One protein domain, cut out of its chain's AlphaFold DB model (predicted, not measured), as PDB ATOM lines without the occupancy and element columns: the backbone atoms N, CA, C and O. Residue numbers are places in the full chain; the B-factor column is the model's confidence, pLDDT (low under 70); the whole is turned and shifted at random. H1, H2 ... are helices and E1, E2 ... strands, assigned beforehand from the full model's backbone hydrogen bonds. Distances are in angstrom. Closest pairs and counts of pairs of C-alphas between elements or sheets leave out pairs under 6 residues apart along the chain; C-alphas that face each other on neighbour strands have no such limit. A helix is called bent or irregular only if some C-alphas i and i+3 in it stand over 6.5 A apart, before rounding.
ATOM      1  N   GLY A   7      31.799   9.341 -54.711       87.25
ATOM      2  CA  GLY A   7      31.303  10.551 -55.380       87.25
ATOM      3  C   GLY A   7      29.781  10.743 -55.355       87.25
ATOM      4  O   GLY A   7      29.305  11.775 -55.789       87.25
ATOM      5  N   GLN A   8      29.005   9.772 -54.858       87.31
ATOM      6  CA  GLN A   8      27.559   9.930 -54.633       87.31
ATOM      7  C   GLN A   8      27.238  10.418 -53.216       87.31
ATOM      8  O   GLN A   8      26.083  10.711 -52.928       87.31
ATOM      9  N   VAL A   9      28.212  10.447 -52.303       84.75
ATOM     10  CA  VAL A   9      27.990  10.931 -50.934       84.75
ATOM     11  C   VAL A   9      27.657  12.426 -50.912       84.75
ATOM     12  O   VAL A   9      26.658  12.752 -50.274       84.75
ATOM     13  N   PRO A  10      28.367  13.305 -51.651       85.56
ATOM     14  CA  PRO A  10      28.000  14.721 -51.738       85.56
ATOM     15  C   PRO A  10      26.628  14.954 -52.394       85.56
ATOM     16  O   PRO A  10      25.916  15.882 -52.024       85.56
ATOM     17  N   ASP A  11      26.215  14.090 -53.332       86.00
ATOM     18  CA  ASP A  11      24.880  14.169 -53.950       86.00
ATOM     19  C   ASP A  11      23.756  13.832 -52.951       86.00
ATOM     20  O   ASP A  11      22.645  14.351 -53.050       86.00
ATOM     21  N   LEU A  12      24.028  12.919 -52.011       84.12
ATOM     22  CA  LEU A  12      23.070  12.451 -51.000       84.12
ATOM     23  C   LEU A  12      23.044  13.350 -49.760       84.12
ATOM     24  O   LEU A  12      22.005  13.503 -49.121       84.12
ATOM     25  N   ILE A  13      24.195  13.909 -49.399       84.25
ATOM     26  CA  ILE A  13      24.380  14.823 -48.281       84.25
ATOM     27  C   ILE A  13      25.131  16.027 -48.851       84.25
ATOM     28  O   ILE A  13      26.354  15.955 -48.992       84.25
ATOM     29  N   PRO A  14      24.412  17.110 -49.198       81.88
ATOM     30  CA  PRO A  14      25.022  18.285 -49.805       81.88
ATOM     31  C   PRO A  14      26.194  18.796 -48.967       81.88
ATOM     32  O   PRO A  14      26.138  18.741 -47.737       81.88
ATOM     33  N   ASP A  15      27.236  19.288 -49.636       80.00
ATOM     34  CA  ASP A  15      28.442  19.888 -49.043       80.00
ATOM     35  C   ASP A  15      29.286  18.959 -48.153       80.00
ATOM     36  O   ASP A  15      30.248  19.405 -47.518       80.00
ATOM     37  N   ALA A  16      28.953  17.665 -48.093       82.94
ATOM     38  CA  ALA A  16      29.782  16.680 -47.422       82.94
ATOM     39  C   ALA A  16      30.993  16.309 -48.293       82.94
ATOM     40  O   ALA A  16      30.838  16.075 -49.493       82.94
ATOM     41  N   PRO A  17      32.189  16.159 -47.701       85.69
ATOM     42  CA  PRO A  17      33.361  15.735 -48.449       85.69
ATOM     43  C   PRO A  17      33.243  14.274 -48.882       85.69
ATOM     44  O   PRO A  17      32.644  13.440 -48.197       85.69
ATOM     45  N   GLU A  18      33.909  13.924 -49.979       88.62
ATOM     46  CA  GLU A  18      33.944  12.543 -50.454       88.62
ATOM     47  C   GLU A  18      34.715  11.629 -49.469       88.62
ATOM     48  O   GLU A  18      35.898  11.861 -49.168       88.62
ATOM     49  N   PRO A  19      34.088  10.563 -48.933       88.69
ATOM     50  CA  PRO A  19      34.785   9.576 -48.117       88.69
ATOM     51  C   PRO A  19      35.578   8.591 -48.979       88.69
ATOM     52  O   PRO A  19      35.173   8.241 -50.083       88.69
ATOM     53  N   GLU A  20      36.697   8.075 -48.464       90.31
ATOM     54  CA  GLU A  20      37.444   7.009 -49.133       90.31
ATOM     55  C   GLU A  20      36.567   5.760 -49.339       90.31
ATOM     56  O   GLU A  20      35.730   5.412 -48.501       90.31
ATOM     57  N   GLN A  21      36.825   5.011 -50.419       91.38
ATOM     58  CA  GLN A  21      36.084   3.782 -50.747       91.38
ATOM     59  C   GLN A  21      36.046   2.775 -49.584       91.38
ATOM     60  O   GLN A  21      35.067   2.047 -49.426       91.38
ATOM     61  N   VAL A  22      37.088   2.739 -48.747       91.69
ATOM     62  CA  VAL A  22      37.154   1.866 -47.566       91.69
ATOM     63  C   VAL A  22      36.052   2.208 -46.556       91.69
ATOM     64  O   VAL A  22      35.372   1.299 -46.081       91.69
ATOM     65  N   HIS A  23      35.814   3.491 -46.270       93.31
ATOM     66  CA  HIS A  23      34.774   3.930 -45.332       93.31
ATOM     67  C   HIS A  23      33.374   3.616 -45.858       93.31
ATOM     68  O   HIS A  23      32.516   3.153 -45.109       93.31
ATOM     69  N   VAL A  24      33.167   3.773 -47.167       91.81
ATOM     70  CA  VAL A  24      31.910   3.407 -47.832       91.81
ATOM     71  C   VAL A  24      31.663   1.897 -47.767       91.81
ATOM     72  O   VAL A  24      30.549   1.464 -47.477       91.81
ATOM     73  N   ASN A  25      32.697   1.076 -47.971       92.81
ATOM     74  CA  ASN A  25      32.584  -0.381 -47.864       92.81
ATOM     75  C   ASN A  25      32.224  -0.820 -46.435       92.81
ATOM     76  O   ASN A  25      31.363  -1.678 -46.248       92.81
ATOM     77  N   LEU A  26      32.853  -0.217 -45.425       92.62
ATOM     78  CA  LEU A  26      32.546  -0.479 -44.016       92.62
ATOM     79  C   LEU A  26      31.125  -0.027 -43.646       92.62
ATOM     80  O   LEU A  26      30.402  -0.766 -42.978       92.62
ATOM     81  N   ALA A  27      30.689   1.135 -44.135       92.25
ATOM     82  CA  ALA A  27      29.318   1.611 -43.974       92.25
ATOM     83  C   ALA A  27      28.295   0.671 -44.637       92.25
ATOM     84  O   ALA A  27      27.232   0.420 -44.075       92.25
ATOM     85  N   ALA A  28      28.627   0.084 -45.790       92.44
ATOM     86  CA  ALA A  28      27.776  -0.902 -46.450       92.44
ATOM     87  C   ALA A  28      27.646  -2.205 -45.639       92.44
ATOM     88  O   ALA A  28      26.554  -2.771 -45.557       92.44
ATOM     89  N   LEU A  29      28.728  -2.665 -44.995       93.12
ATOM     90  CA  LEU A  29      28.679  -3.805 -44.067       93.12
ATOM     91  C   LEU A  29      27.831  -3.495 -42.827       93.12
ATOM     92  O   LEU A  29      27.066  -4.350 -42.380       93.12
ATOM     93  N   TRP A  30      27.934  -2.275 -42.294       93.00
ATOM     94  CA  TRP A  30      27.069  -1.810 -41.210       93.00
ATOM     95  C   TRP A  30      25.592  -1.826 -41.626       93.00
ATOM     96  O   TRP A  30      24.784  -2.442 -40.934       93.00
ATOM     97  N   LEU A  31      25.242  -1.256 -42.785       91.12
ATOM     98  CA  LEU A  31      23.862  -1.252 -43.273       91.12
ATOM     99  C   LEU A  31      23.332  -2.680 -43.475       91.12
ATOM    100  O   LEU A  31      22.215  -2.991 -43.068       91.12
ATOM    101  N   ALA A  32      24.135  -3.579 -44.053       90.25
ATOM    102  CA  ALA A  32      23.750  -4.978 -44.233       90.25
ATOM    103  C   ALA A  32      23.455  -5.678 -42.893       90.25
ATOM    104  O   ALA A  32      22.479  -6.430 -42.780       90.25
ATOM    105  N   ARG A  33      24.265  -5.406 -41.859       90.50
ATOM    106  CA  ARG A  33      24.015  -5.890 -40.497       90.50
ATOM    107  C   ARG A  33      22.698  -5.337 -39.950       90.50
ATOM    108  O   ARG A  33      21.886  -6.115 -39.462       90.50
ATOM    109  N   GLU A  34      22.461  -4.036 -40.067       89.88
ATOM    110  CA  GLU A  34      21.241  -3.380 -39.580       89.88
ATOM    111  C   GLU A  34      19.964  -3.920 -40.241       89.88
ATOM    112  O   GLU A  34      18.981  -4.229 -39.562       89.88
ATOM    113  N   LEU A  35      19.981  -4.110 -41.565       87.56
ATOM    114  CA  LEU A  35      18.876  -4.729 -42.303       87.56
ATOM    115  C   LEU A  35      18.598  -6.153 -41.802       87.56
ATOM    116  O   LEU A  35      17.443  -6.533 -41.587       87.56
ATOM    117  N   THR A  36      19.663  -6.918 -41.547       87.38
ATOM    118  CA  THR A  36      19.573  -8.279 -41.004       87.38
ATOM    119  C   THR A  36      18.969  -8.283 -39.597       87.38
ATOM    120  O   THR A  36      18.075  -9.084 -39.313       87.38
ATOM    121  N   GLU A  37      19.399  -7.374 -38.718       86.56
ATOM    122  CA  GLU A  37      18.866  -7.243 -37.354       86.56
ATOM    123  C   GLU A  37      17.369  -6.883 -37.357       86.56
ATOM    124  O   GLU A  37      16.597  -7.421 -36.554       86.56
ATOM    125  N   ARG A  38      16.939  -6.061 -38.323       84.25
ATOM    126  CA  ARG A  38      15.540  -5.652 -38.535       84.25
ATOM    127  C   ARG A  38      14.711  -6.657 -39.348       84.25
ATOM    128  O   ARG A  38      13.519  -6.440 -39.536       84.25
ATOM    129  N   ARG A  39      15.310  -7.770 -39.795       81.25
ATOM    130  CA  ARG A  39      14.707  -8.793 -40.676       81.25
ATOM    131  C   ARG A  39      14.120  -8.242 -41.983       81.25
ATOM    132  O   ARG A  39      13.157  -8.806 -42.501       81.25
ATOM    133  N   VAL A  40      14.685  -7.165 -42.517       82.38
ATOM    134  CA  VAL A  40      14.224  -6.584 -43.779       82.38
ATOM    135  C   VAL A  40      15.147  -7.014 -44.905       82.38
ATOM    136  O   VAL A  40      16.368  -6.931 -44.790       82.38
ATOM    137  N   THR A  41      14.559  -7.477 -46.002       81.06
ATOM    138  CA  THR A  41      15.286  -7.730 -47.249       81.06
ATOM    139  C   THR A  41      15.113  -6.548 -48.193       81.06
ATOM    140  O   THR A  41      14.074  -5.896 -48.200       81.06
ATOM    141  N   GLU A  42      16.120  -6.264 -49.014       77.31
ATOM    142  CA  GLU A  42      16.114  -5.079 -49.886       77.31
ATOM    143  C   GLU A  42      14.928  -5.037 -50.855       77.31
ATOM    144  O   GLU A  42      14.432  -3.962 -51.165       77.31
ATOM    145  N   GLY A  43      14.431  -6.200 -51.288       80.00
ATOM    146  CA  GLY A  43      13.257  -6.292 -52.163       80.00
ATOM    147  C   GLY A  43      11.934  -5.895 -51.499       80.00
ATOM    148  O   GLY A  43      10.924  -5.800 -52.186       80.00
ATOM    149  N   GLN A  44      11.922  -5.679 -50.182       82.31
ATOM    150  CA  GLN A  44      10.751  -5.222 -49.427       82.31
ATOM    151  C   GLN A  44      10.751  -3.707 -49.199       82.31
ATOM    152  O   GLN A  44       9.781  -3.183 -48.656       82.31
ATOM    153  N   LEU A  45      11.829  -3.016 -49.576       83.06
ATOM    154  CA  LEU A  45      11.965  -1.578 -49.387       83.06
ATOM    155  C   LEU A  45      11.250  -0.822 -50.508       83.06
ATOM    156  O   LEU A  45      11.435  -1.119 -51.689       83.06
ATOM    157  N   SER A  46      10.472   0.194 -50.145       86.25
ATOM    158  CA  SER A  46       9.977   1.175 -51.109       86.25
ATOM    159  C   SER A  46      11.139   2.024 -51.660       86.25
ATOM    160  O   SER A  46      12.201   2.102 -51.032       86.25
ATOM    161  N   PRO A  47      10.969   2.705 -52.810       85.00
ATOM    162  CA  PRO A  47      12.005   3.577 -53.370       85.00
ATOM    163  C   PRO A  47      12.512   4.642 -52.384       85.00
ATOM    164  O   PRO A  47      13.715   4.879 -52.299       85.00
ATOM    165  N   GLU A  48      11.614   5.220 -51.587       83.94
ATOM    166  CA  GLU A  48      11.942   6.212 -50.554       83.94
ATOM    167  C   GLU A  48      12.763   5.598 -49.412       83.94
ATOM    168  O   GLU A  48      13.710   6.203 -48.916       83.94
ATOM    169  N   GLN A  49      12.456   4.358 -49.016       86.44
ATOM    170  CA  GLN A  49      13.224   3.647 -47.991       86.44
ATOM    171  C   GLN A  49      14.623   3.277 -48.488       86.44
ATOM    172  O   GLN A  49      15.582   3.309 -47.717       86.44
ATOM    173  N   VAL A  50      14.761   2.953 -49.777       88.62
ATOM    174  CA  VAL A  50      16.069   2.736 -50.407       88.62
ATOM    175  C   VAL A  50      16.882   4.030 -50.412       88.62
ATOM    176  O   VAL A  50      18.064   4.000 -50.078       88.62
ATOM    177  N   GLU A  51      16.270   5.164 -50.756       87.94
ATOM    178  CA  GLU A  51      16.926   6.474 -50.718       87.94
ATOM    179  C   GLU A  51      17.386   6.834 -49.299       87.94
ATOM    180  O   GLU A  51      18.567   7.108 -49.084       87.94
ATOM    181  N   ALA A  52      16.501   6.712 -48.309       87.12
ATOM    182  CA  ALA A  52      16.827   6.949 -46.907       87.12
ATOM    183  C   ALA A  52      17.953   6.027 -46.399       87.12
ATOM    184  O   ALA A  52      18.855   6.474 -45.693       87.12
ATOM    185  N   ALA A  53      17.962   4.752 -46.802       89.56
ATOM    186  CA  ALA A  53      19.034   3.816 -46.469       89.56
ATOM    187  C   ALA A  53      20.374   4.174 -47.144       89.56
ATOM    188  O   ALA A  53      21.432   3.986 -46.542       89.56
ATOM    189  N   ARG A  54      20.356   4.724 -48.368       91.44
ATOM    190  CA  ARG A  54      21.566   5.249 -49.033       91.44
ATOM    191  C   ARG A  54      22.115   6.475 -48.309       91.44
ATOM    192  O   ARG A  54      23.326   6.564 -48.128       91.44
ATOM    193  N   ILE A  55      21.244   7.369 -47.846       90.00
ATOM    194  CA  ILE A  55      21.623   8.543 -47.046       90.00
ATOM    195  C   ILE A  55      22.184   8.110 -45.685       90.00
ATOM    196  O   ILE A  55      23.230   8.601 -45.268       90.00
ATOM    197  N   ALA A  56      21.565   7.125 -45.027       90.94
ATOM    198  CA  ALA A  56      22.084   6.543 -43.789       90.94
ATOM    199  C   ALA A  56      23.491   5.952 -43.975       90.94
ATOM    200  O   ALA A  56      24.380   6.179 -43.155       90.94
ATOM    201  N   LEU A  57      23.717   5.228 -45.076       93.00
ATOM    202  CA  LEU A  57      25.032   4.692 -45.429       93.00
ATOM    203  C   LEU A  57      26.048   5.815 -45.671       93.00
ATOM    204  O   LEU A  57      27.162   5.738 -45.160       93.00
ATOM    205  N   ALA A  58      25.667   6.863 -46.405       90.88
ATOM    206  CA  ALA A  58      26.514   8.029 -46.643       90.88
ATOM    207  C   ALA A  58      26.922   8.714 -45.325       90.88
ATOM    208  O   ALA A  58      28.111   8.920 -45.089       90.88
ATOM    209  N   ALA A  59      25.970   8.956 -44.419       90.75
ATOM    210  CA  ALA A  59      26.236   9.521 -43.095       90.75
ATOM    211  C   ALA A  59      27.171   8.622 -42.266       90.75
ATOM    212  O   ALA A  59      28.131   9.106 -41.668       90.75
ATOM    213  N   LYS A  60      26.969   7.297 -42.301       93.25
ATOM    214  CA  LYS A  60      27.860   6.344 -41.624       93.25
ATOM    215  C   LYS A  60      29.271   6.361 -42.209       93.25
ATOM    216  O   LYS A  60      30.246   6.266 -41.469       93.25
ATOM    217  N   ALA A  61      29.407   6.494 -43.527       92.25
ATOM    218  CA  ALA A  61      30.710   6.605 -44.174       92.25
ATOM    219  C   ALA A  61      31.451   7.882 -43.741       92.25
ATOM    220  O   ALA A  61      32.661   7.828 -43.524       92.25
ATOM    221  N   LEU A  62      30.737   8.997 -43.551       89.75
ATOM    222  CA  LEU A  62      31.302  10.240 -43.016       89.75
ATOM    223  C   LEU A  62      31.723  10.095 -41.551       89.75
ATOM    224  O   LEU A  62      32.823  10.516 -41.204       89.75
ATOM    225  N   ALA A  63      30.920   9.431 -40.714       91.06
ATOM    226  CA  ALA A  63      31.304   9.120 -39.335       91.06
ATOM    227  C   ALA A  63      32.587   8.277 -39.271       91.06
ATOM    228  O   ALA A  63      33.496   8.551 -38.489       91.06
ATOM    229  N   LEU A  64      32.698   7.272 -40.144       91.31
ATOM    230  CA  LEU A  64      33.887   6.426 -40.239       91.31
ATOM    231  C   LEU A  64      35.109   7.197 -40.749       91.31
ATOM    232  O   LEU A  64      36.200   6.986 -40.227       91.31
ATOM    233  N   LYS A  65      34.924   8.106 -41.717       89.75
ATOM    234  CA  LYS A  65      35.977   9.013 -42.201       89.75
ATOM    235  C   LYS A  65      36.468   9.945 -41.090       89.75
ATOM    236  O   LYS A  65      37.668  10.166 -40.969       89.75
ATOM    237  N   ALA A  66      35.548  10.473 -40.285       88.00
ATOM    238  CA  ALA A  66      35.861  11.322 -39.140       88.00
ATOM    239  C   ALA A  66      36.691  10.570 -38.084       88.00
ATOM    240  O   ALA A  66      37.535  11.160 -37.413       88.00
ATOM    241  N   GLY A  67      36.462   9.260 -37.950       85.12
ATOM    242  CA  GLY A  67      37.111   8.422 -36.950       85.12
ATOM    243  C   GLY A  67      36.614   8.706 -35.529       85.12
ATOM    244  O   GLY A  67      35.695   9.487 -35.298       85.12
ATOM    245  N   LEU A  68      37.217   8.050 -34.536       72.00
ATOM    246  CA  LEU A  68      36.822   8.222 -33.134       72.00
ATOM    247  C   LEU A  68      37.179   9.630 -32.636       72.00
ATOM    248  O   LEU A  68      38.352   9.949 -32.460       72.00
ATOM    249  N   GLY A  69      36.157  10.447 -32.374       65.88
ATOM    250  CA  GLY A  69      36.311  11.792 -31.807       65.88
ATOM    251  C   GLY A  69      36.770  12.864 -32.797       65.88
ATOM    252  O   GLY A  69      37.084  13.972 -32.368       65.88
ATOM    253  N   GLY A  70      36.817  12.557 -34.097       84.75
ATOM    254  CA  GLY A  70      37.108  13.545 -35.132       84.75
ATOM    255  C   GLY A  70      35.880  14.348 -35.559       84.75
ATOM    256  O   GLY A  70      34.741  14.056 -35.180       84.75
ATOM    257  N   VAL A  71      36.130  15.361 -36.383       85.94
ATOM    258  CA  VAL A  71      35.112  16.222 -36.990       85.94
ATOM    259  C   VAL A  71      35.289  16.236 -38.503       85.94
ATOM    260  O   VAL A  71      36.405  16.115 -39.008       85.94
ATOM    261  N   ILE A  72      34.186  16.387 -39.227       84.19
ATOM    262  CA  ILE A  72      34.182  16.606 -40.672       84.19
ATOM    263  C   ILE A  72      33.759  18.041 -40.924       84.19
ATOM    264  O   ILE A  72      32.659  18.425 -40.532       84.19
ATOM    265  N   ALA A  73      34.630  18.803 -41.580       82.56
ATOM    266  CA  ALA A  73      34.273  20.098 -42.130       82.56
ATOM    267  C   ALA A  73      33.450  19.913 -43.407       82.56
ATOM    268  O   ALA A  73      33.771  19.061 -44.237       82.56
ATOM    269  N   LEU A  74      32.390  20.702 -43.526       81.19
ATOM    270  CA  LEU A  74      31.615  20.854 -44.748       81.19
ATOM    271  C   LEU A  74      32.298  21.886 -45.649       81.19
ATOM    272  O   LEU A  74      32.945  22.821 -45.164       81.19
ATOM    273  N   ASP A  75      32.154  21.716 -46.961       74.06
ATOM    274  CA  ASP A  75      32.820  22.576 -47.945       74.06
ATOM    275  C   ASP A  75      32.241  24.006 -47.971       74.06
ATOM    276  O   ASP A  75      32.916  24.951 -48.392       74.06
ATOM    277  N   THR A  76      31.015  24.197 -47.473       67.31
ATOM    278  CA  THR A  76      30.355  25.502 -47.355       67.31
ATOM    279  C   THR A  76      30.523  26.128 -45.959       67.31
ATOM    280  O   THR A  76      30.437  25.450 -44.930       67.31
ATOM    281  N   PRO A  77      30.767  27.453 -45.883       60.09
ATOM    282  CA  PRO A  77      30.804  28.170 -44.612       60.09
ATOM    283  C   PRO A  77      29.427  28.149 -43.937       60.09
ATOM    284  O   PRO A  77      28.391  28.161 -44.600       60.09
ATOM    285  N   ALA A  78      29.422  28.136 -42.601       56.97
ATOM    286  CA  ALA A  78      28.212  28.051 -41.788       56.97
ATOM    287  C   ALA A  78      27.367  29.336 -41.896       56.97
ATOM    288  O   ALA A  78      27.380  30.161 -40.986       56.97
ATOM    289  N   GLU A  79      26.614  29.536 -42.977       54.66
ATOM    290  CA  GLU A  79      25.738  30.713 -43.069       54.66
ATOM    291  C   GLU A  79      24.533  30.606 -42.117       54.66
ATOM    292  O   GLU A  79      23.966  31.633 -41.747       54.66
ATOM    293  N   GLN A  80      24.158  29.397 -41.663       53.91
ATOM    294  CA  GLN A  80      22.999  29.199 -40.770       53.91
ATOM    295  C   GLN A  80      23.128  28.083 -39.715       53.91
ATOM    296  O   GLN A  80      22.143  27.772 -39.049       53.91
ATOM    297  N   GLY A  81      24.306  27.472 -39.528       56.56
ATOM    298  CA  GLY A  81      24.509  26.438 -38.495       56.56
ATOM    299  C   GLY A  81      23.663  25.163 -38.675       56.56
ATOM    300  O   GLY A  81      23.510  24.381 -37.732       56.56
ATOM    301  N   VAL A  82      23.070  24.975 -39.859       60.16
ATOM    302  CA  VAL A  82      22.148  23.882 -40.162       60.16
ATOM    303  C   VAL A  82      22.350  23.401 -41.595       60.16
ATOM    304  O   VAL A  82      22.115  24.165 -42.529       60.16
ATOM    305  N   GLN A  83      22.684  22.120 -41.765       70.44
ATOM    306  CA  GLN A  83      22.713  21.460 -43.075       70.44
ATOM    307  C   GLN A  83      21.366  20.785 -43.349       70.44
ATOM    308  O   GLN A  83      20.788  20.175 -42.451       70.44
ATOM    309  N   GLN A  84      20.838  20.890 -44.568       74.12
ATOM    310  CA  GLN A  84      19.550  20.287 -44.927       74.12
ATOM    311  C   GLN A  84      19.744  19.050 -45.803       74.12
ATOM    312  O   GLN A  84      20.412  19.108 -46.831       74.12
ATOM    313  N   VAL A  85      19.108  17.942 -45.427       75.56
ATOM    314  CA  VAL A  85      19.066  16.703 -46.212       75.56
ATOM    315  C   VAL A  85      17.623  16.399 -46.590       75.56
ATOM    316  O   VAL A  85      16.734  16.434 -45.738       75.56
ATOM    317  N   LYS A  86      17.381  16.113 -47.873       73.31
ATOM    318  CA  LYS A  86      16.043  15.835 -48.412       73.31
ATOM    319  C   LYS A  86      15.825  14.334 -48.570       73.31
ATOM    320  O   LYS A  86      16.659  13.663 -49.160       73.31
ATOM    321  N   ILE A  87      14.699  13.826 -48.067       72.88
ATOM    322  CA  ILE A  87      14.297  12.414 -48.181       72.88
ATOM    323  C   ILE A  87      12.814  12.349 -48.527       72.88
ATOM    324  O   ILE A  87      11.997  12.688 -47.676       72.88
ATOM    325  N   GLY A  88      12.440  11.933 -49.741       59.94
ATOM    326  CA  GLY A  88      11.024  11.708 -50.089       59.94
ATOM    327  C   GLY A  88      10.073  12.874 -49.752       59.94
ATOM    328  O   GLY A  88       8.938  12.651 -49.347       59.94
ATOM    329  N   GLY A  89      10.543  14.127 -49.844       65.12
ATOM    330  CA  GLY A  89       9.775  15.329 -49.481       65.12
ATOM    331  C   GLY A  89       9.903  15.803 -48.024       65.12
ATOM    332  O   GLY A  89       9.379  16.863 -47.690       65.12
ATOM    333  N   LEU A  90      10.622  15.076 -47.166       63.78
ATOM    334  CA  LEU A  90      11.024  15.518 -45.828       63.78
ATOM    335  C   LEU A  90      12.346  16.291 -45.896       63.78
ATOM    336  O   LEU A  90      13.286  15.857 -46.556       63.78
ATOM    337  N   GLU A  91      12.427  17.407 -45.174       74.38
ATOM    338  CA  GLU A  91      13.658  18.179 -44.979       74.38
ATOM    339  C   GLU A  91      14.180  17.961 -43.558       74.38
ATOM    340  O   GLU A  91      13.543  18.342 -42.574       74.38
ATOM    341  N   LEU A  92      15.346  17.332 -43.447       72.94
ATOM    342  CA  LEU A  92      16.011  17.049 -42.182       72.94
ATOM    343  C   LEU A  92      17.133  18.054 -41.967       72.94
ATOM    344  O   LEU A  92      18.003  18.224 -42.815       72.94
ATOM    345  N   LYS A  93      17.087  18.722 -40.817       75.38
ATOM    346  CA  LYS A  93      18.060  19.724 -40.395       75.38
ATOM    347  C   LYS A  93      19.115  19.058 -39.515       75.38
ATOM    348  O   LYS A  93      18.802  18.624 -38.411       75.38
ATOM    349  N   LEU A  94      20.344  18.976 -40.009       75.19
ATOM    350  CA  LEU A  94      21.518  18.525 -39.269       75.19
ATOM    351  C   LEU A  94      22.108  19.724 -38.537       75.19
ATOM    352  O   LEU A  94      22.362  20.758 -39.155       75.19
ATOM    353  N   ALA A  95      22.308  19.600 -37.229       73.31
ATOM    354  CA  ALA A  95      22.980  20.637 -36.463       73.31
ATOM    355  C   ALA A  95      24.479  20.614 -36.790       73.31
ATOM    356  O   ALA A  95      25.104  19.558 -36.737       73.31
ATOM    357  N   THR A  96      25.051  21.771 -37.113       78.88
ATOM    358  CA  THR A  96      26.495  21.924 -37.339       78.88
ATOM    359  C   THR A  96      27.076  22.833 -36.268       78.88
ATOM    360  O   THR A  96      26.463  23.851 -35.932       78.88
ATOM    361  N   SER A  97      28.266  22.525 -35.765       80.12
ATOM    362  CA  SER A  97      29.071  23.493 -35.021       80.12
ATOM    363  C   SER A  97      29.982  24.258 -35.980       80.12
ATOM    364  O   SER A  97      30.078  23.925 -37.159       80.12
ATOM    365  N   THR A  98      30.624  25.316 -35.498       81.06
ATOM    366  CA  THR A  98      31.563  26.106 -36.301       81.06
ATOM    367  C   THR A  98      32.955  25.980 -35.700       81.06
ATOM    368  O   THR A  98      33.109  26.148 -34.490       81.06
ATOM    369  N   ASP A  99      33.956  25.685 -36.526       80.31
ATOM    370  CA  ASP A  99      35.360  25.649 -36.094       80.31
ATOM    371  C   ASP A  99      35.971  27.066 -36.024       80.31
ATOM    372  O   ASP A  99      35.388  28.038 -36.512       80.31
ATOM    373  N   GLU A 100      37.183  27.198 -35.478       77.25
ATOM    374  CA  GLU A 100      37.950  28.449 -35.343       77.25
ATOM    375  C   GLU A 100      38.128  29.205 -36.676       77.25
ATOM    376  O   GLU A 100      38.383  30.409 -36.697       77.25
ATOM    377  N   ARG A 101      37.970  28.502 -37.803       73.44
ATOM    378  CA  ARG A 101      38.067  29.028 -39.173       73.44
ATOM    379  C   ARG A 101      36.729  29.454 -39.785       73.44
ATOM    380  O   ARG A 101      36.706  29.844 -40.948       73.44
ATOM    381  N   GLY A 102      35.621  29.362 -39.049       73.00
ATOM    382  CA  GLY A 102      34.289  29.716 -39.555       73.00
ATOM    383  C   GLY A 102      33.630  28.646 -40.439       73.00
ATOM    384  O   GLY A 102      32.582  28.905 -41.030       73.00
ATOM    385  N   GLN A 103      34.223  27.453 -40.548       78.69
ATOM    386  CA  GLN A 103      33.657  26.338 -41.313       78.69
ATOM    387  C   GLN A 103      32.629  25.572 -40.485       78.69
ATOM    388  O   GLN A 103      32.832  25.373 -39.286       78.69
ATOM    389  N   ALA A 104      31.549  25.128 -41.131       82.06
ATOM    390  CA  ALA A 104      30.601  24.211 -40.514       82.06
ATOM    391  C   ALA A 104      31.279  22.851 -40.312       82.06
ATOM    392  O   ALA A 104      31.838  22.290 -41.253       82.06
ATOM    393  N   VAL A 105      31.231  22.320 -39.096       86.19
ATOM    394  CA  VAL A 105      31.767  21.007 -38.752       86.19
ATOM    395  C   VAL A 105      30.703  20.156 -38.070       86.19
ATOM    396  O   VAL A 105      29.841  20.652 -37.343       86.19
ATOM    397  N   ILE A 106      30.758  18.852 -38.319       85.81
ATOM    398  CA  ILE A 106      29.904  17.854 -37.671       85.81
ATOM    399  C   ILE A 106      30.815  16.789 -37.061       85.81
ATOM    400  O   ILE A 106      31.724  16.282 -37.728       85.81
ATOM    401  N   ALA A 107      30.595  16.460 -35.787       87.62
ATOM    402  CA  ALA A 107      31.387  15.451 -35.099       87.62
ATOM    403  C   ALA A 107      31.049  14.039 -35.591       87.62
ATOM    404  O   ALA A 107      29.930  13.751 -36.016       87.62
ATOM    405  N   ALA A 108      32.010  13.124 -35.476       86.81
ATOM    406  CA  ALA A 108      31.821  11.719 -35.829       86.81
ATOM    407  C   ALA A 108      30.597  11.087 -35.139       86.81
ATOM    408  O   ALA A 108      29.840  10.352 -35.767       86.81
ATOM    409  N   SER A 109      30.385  11.406 -33.857       86.12
ATOM    410  CA  SER A 109      29.244  10.925 -33.068       86.12
ATOM    411  C   SER A 109      27.905  11.433 -33.590       86.12
ATOM    412  O   SER A 109      26.915  10.706 -33.542       86.12
ATOM    413  N   ASP A 110      27.876  12.664 -34.096       88.00
ATOM    414  CA  ASP A 110      26.665  13.277 -34.631       88.00
ATOM    415  C   ASP A 110      26.333  12.659 -35.989       88.00
ATOM    416  O   ASP A 110      25.190  12.279 -36.231       88.00
ATOM    417  N   TRP A 111      27.344  12.431 -36.838       89.06
ATOM    418  CA  TRP A 111      27.172  11.665 -38.073       89.06
ATOM    419  C   TRP A 111      26.652  10.249 -37.824       89.06
ATOM    420  O   TRP A 111      25.756   9.792 -38.536       89.06
ATOM    421  N   ASP A 112      27.171   9.570 -36.800       87.94
ATOM    422  CA  ASP A 112      26.690   8.251 -36.393       87.94
ATOM    423  C   ASP A 112      25.226   8.293 -35.932       87.94
ATOM    424  O   ASP A 112      24.414   7.476 -36.373       87.94
ATOM    425  N   MET A 113      24.854   9.281 -35.115       88.44
ATOM    426  CA  MET A 113      23.469   9.479 -34.678       88.44
ATOM    427  C   MET A 113      22.532   9.783 -35.857       88.44
ATOM    428  O   MET A 113      21.409   9.269 -35.930       88.44
ATOM    429  N   HIS A 114      22.982  10.602 -36.807       88.06
ATOM    430  CA  HIS A 114      22.229  10.921 -38.014       88.06
ATOM    431  C   HIS A 114      22.035   9.687 -38.896       88.06
ATOM    432  O   HIS A 114      20.918   9.444 -39.346       88.06
ATOM    433  N   ALA A 115      23.069   8.861 -39.074       88.25
ATOM    434  CA  ALA A 115      22.970   7.598 -39.800       88.25
ATOM    435  C   ALA A 115      21.897   6.674 -39.199       88.25
ATOM    436  O   ALA A 115      21.060   6.137 -39.929       88.25
ATOM    437  N   GLU A 116      21.867   6.533 -37.872       87.31
ATOM    438  CA  GLU A 116      20.835   5.755 -37.177       87.31
ATOM    439  C   GLU A 116      19.434   6.358 -37.342       87.31
ATOM    440  O   GLU A 116      18.467   5.626 -37.562       87.31
ATOM    441  N   THR A 117      19.322   7.686 -37.292       86.50
ATOM    442  CA  THR A 117      18.053   8.406 -37.480       86.50
ATOM    443  C   THR A 117      17.508   8.208 -38.892       86.50
ATOM    444  O   THR A 117      16.349   7.830 -39.058       86.50
ATOM    445  N   PHE A 118      18.341   8.386 -39.921       86.94
ATOM    446  CA  PHE A 118      17.959   8.151 -41.314       86.94
ATOM    447  C   PHE A 118      17.545   6.699 -41.548       86.94
ATOM    448  O   PHE A 118      16.549   6.433 -42.217       86.94
ATOM    449  N   LEU A 119      18.255   5.751 -40.939       86.06
ATOM    450  CA  LEU A 119      17.896   4.342 -41.006       86.06
ATOM    451  C   LEU A 119      16.571   4.046 -40.286       86.06
ATOM    452  O   LEU A 119      15.787   3.224 -40.754       86.06
ATOM    453  N   ALA A 120      16.296   4.697 -39.155       83.94
ATOM    454  CA  ALA A 120      15.024   4.571 -38.451       83.94
ATOM    455  C   ALA A 120      13.854   5.167 -39.248       83.94
ATOM    456  O   ALA A 120      12.759   4.611 -39.204       83.94
ATOM    457  N   LEU A 121      14.091   6.239 -40.007       78.94
ATOM    458  CA  LEU A 121      13.117   6.793 -40.951       78.94
ATOM    459  C   LEU A 121      12.889   5.856 -42.141       78.94
ATOM    460  O   LEU A 121      11.746   5.636 -42.532       78.94
ATOM    461  N   ALA A 122      13.956   5.255 -42.675       78.50
ATOM    462  CA  ALA A 122      13.855   4.237 -43.718       78.50
ATOM    463  C   ALA A 122      13.063   3.015 -43.228       78.50
ATOM    464  O   ALA A 122      12.278   2.425 -43.965       78.50
ATOM    465  N   LEU A 123      13.275   2.618 -41.974       78.25
ATOM    466  CA  LEU A 123      12.752   1.392 -41.387       78.25
ATOM    467  C   LEU A 123      12.235   1.653 -39.971       78.25
ATOM    468  O   LEU A 123      12.956   1.355 -39.010       78.25
TER     469      LEU A 123
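Overview. This is residues 7 to 123 of the 137 residues of an uncharacterized protein of Deinococcus hopiensis KR-140 (UniProt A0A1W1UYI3). The long helix H3 forms the core, with H4 side by side with it in the opposite direction, H2 crossing it at a steep tilt, and the short H1 on the side of H3 away from H4. Two separate ribbons of two antiparallel strands complete the model: the hairpin of E2 and E3 slants along H3 and H4, and E1 with E4 sits where H3 ends and H4 begins. The printed part has 117 residues, with four named helices and four named strands in the order H1 H2 H3 E1 E2 E3 E4 H4, a mixed class of helices and strands. It is compact, with a radius of gyration of the C-alphas of 13.8 A, and spans 45 by 30 by 22 A.

Along the chain. H1 covers residues 7 to 12, beginning at C-alpha 7 (31.303, 10.551, -55.380); it is neither bent nor irregular, but only just, with C-alphas 7 and 10 being 6.4 A apart. H2 covers residues 21 to 37 and is 24.4 A long. H3, residues 47 to 66, is 28.8 A long and begins at C-alpha 47 (12.005, 3.577, -53.370). The strands are E1, residues 71 to 77, 14.8 A; E2, residues 82 to 87, 16.0 A; E3, residues 90 to 95, 16.0 A; and E4, residues 103 to 107, 12.7 A. H4, residues 108 to 122, is 21.0 A long and ends at C-alpha 122 (13.855, 4.237, -43.718).

Arrangement. H3 is the hub, touching three helices. With residues 54 to 58 alone it touches H1, at a steep tilt of 61 degrees; the closest C-alphas, of Val 9 and Ala 58, are 5.4 A apart. It touches H2 at a steep tilt of 52 degrees, closest at His 23 and Ala 61, with C-alphas 5.0 A apart. H3 and H4 touch at a shallow tilt of 11 degrees, opposite ways, closest at the C-alphas of Ala 56 and Ala 115, 4.2 A. H2 and H4 are near each other, while H1 and H4 are apart. The helix packing is mostly crossed, but only just: one of three tilts is shallow. Every O i to N i+4 pair is within hydrogen-bond range in H2, H3 and H4, and 1 of 2 in H1. E1 and E4 are antiparallel, with N 74 and O 104 at 2.8 A. In the hairpin of E2 and E3, also antiparallel, N 85 and O 92 are 2.9 A apart; the closest C-alphas of E2 and H3, those of Ile 87 and Ala 52, are 6.2 A apart.

Size, cuts and confidence. The C-alphas farthest apart, of Gly 43 and Glu 100, are 45.8 A apart. The printed part has no cut and no long link. Mean pLDDT of the printed part is 82.6; it is under 70 at residue 69, residues 76 to 82 and residues 88 to 90.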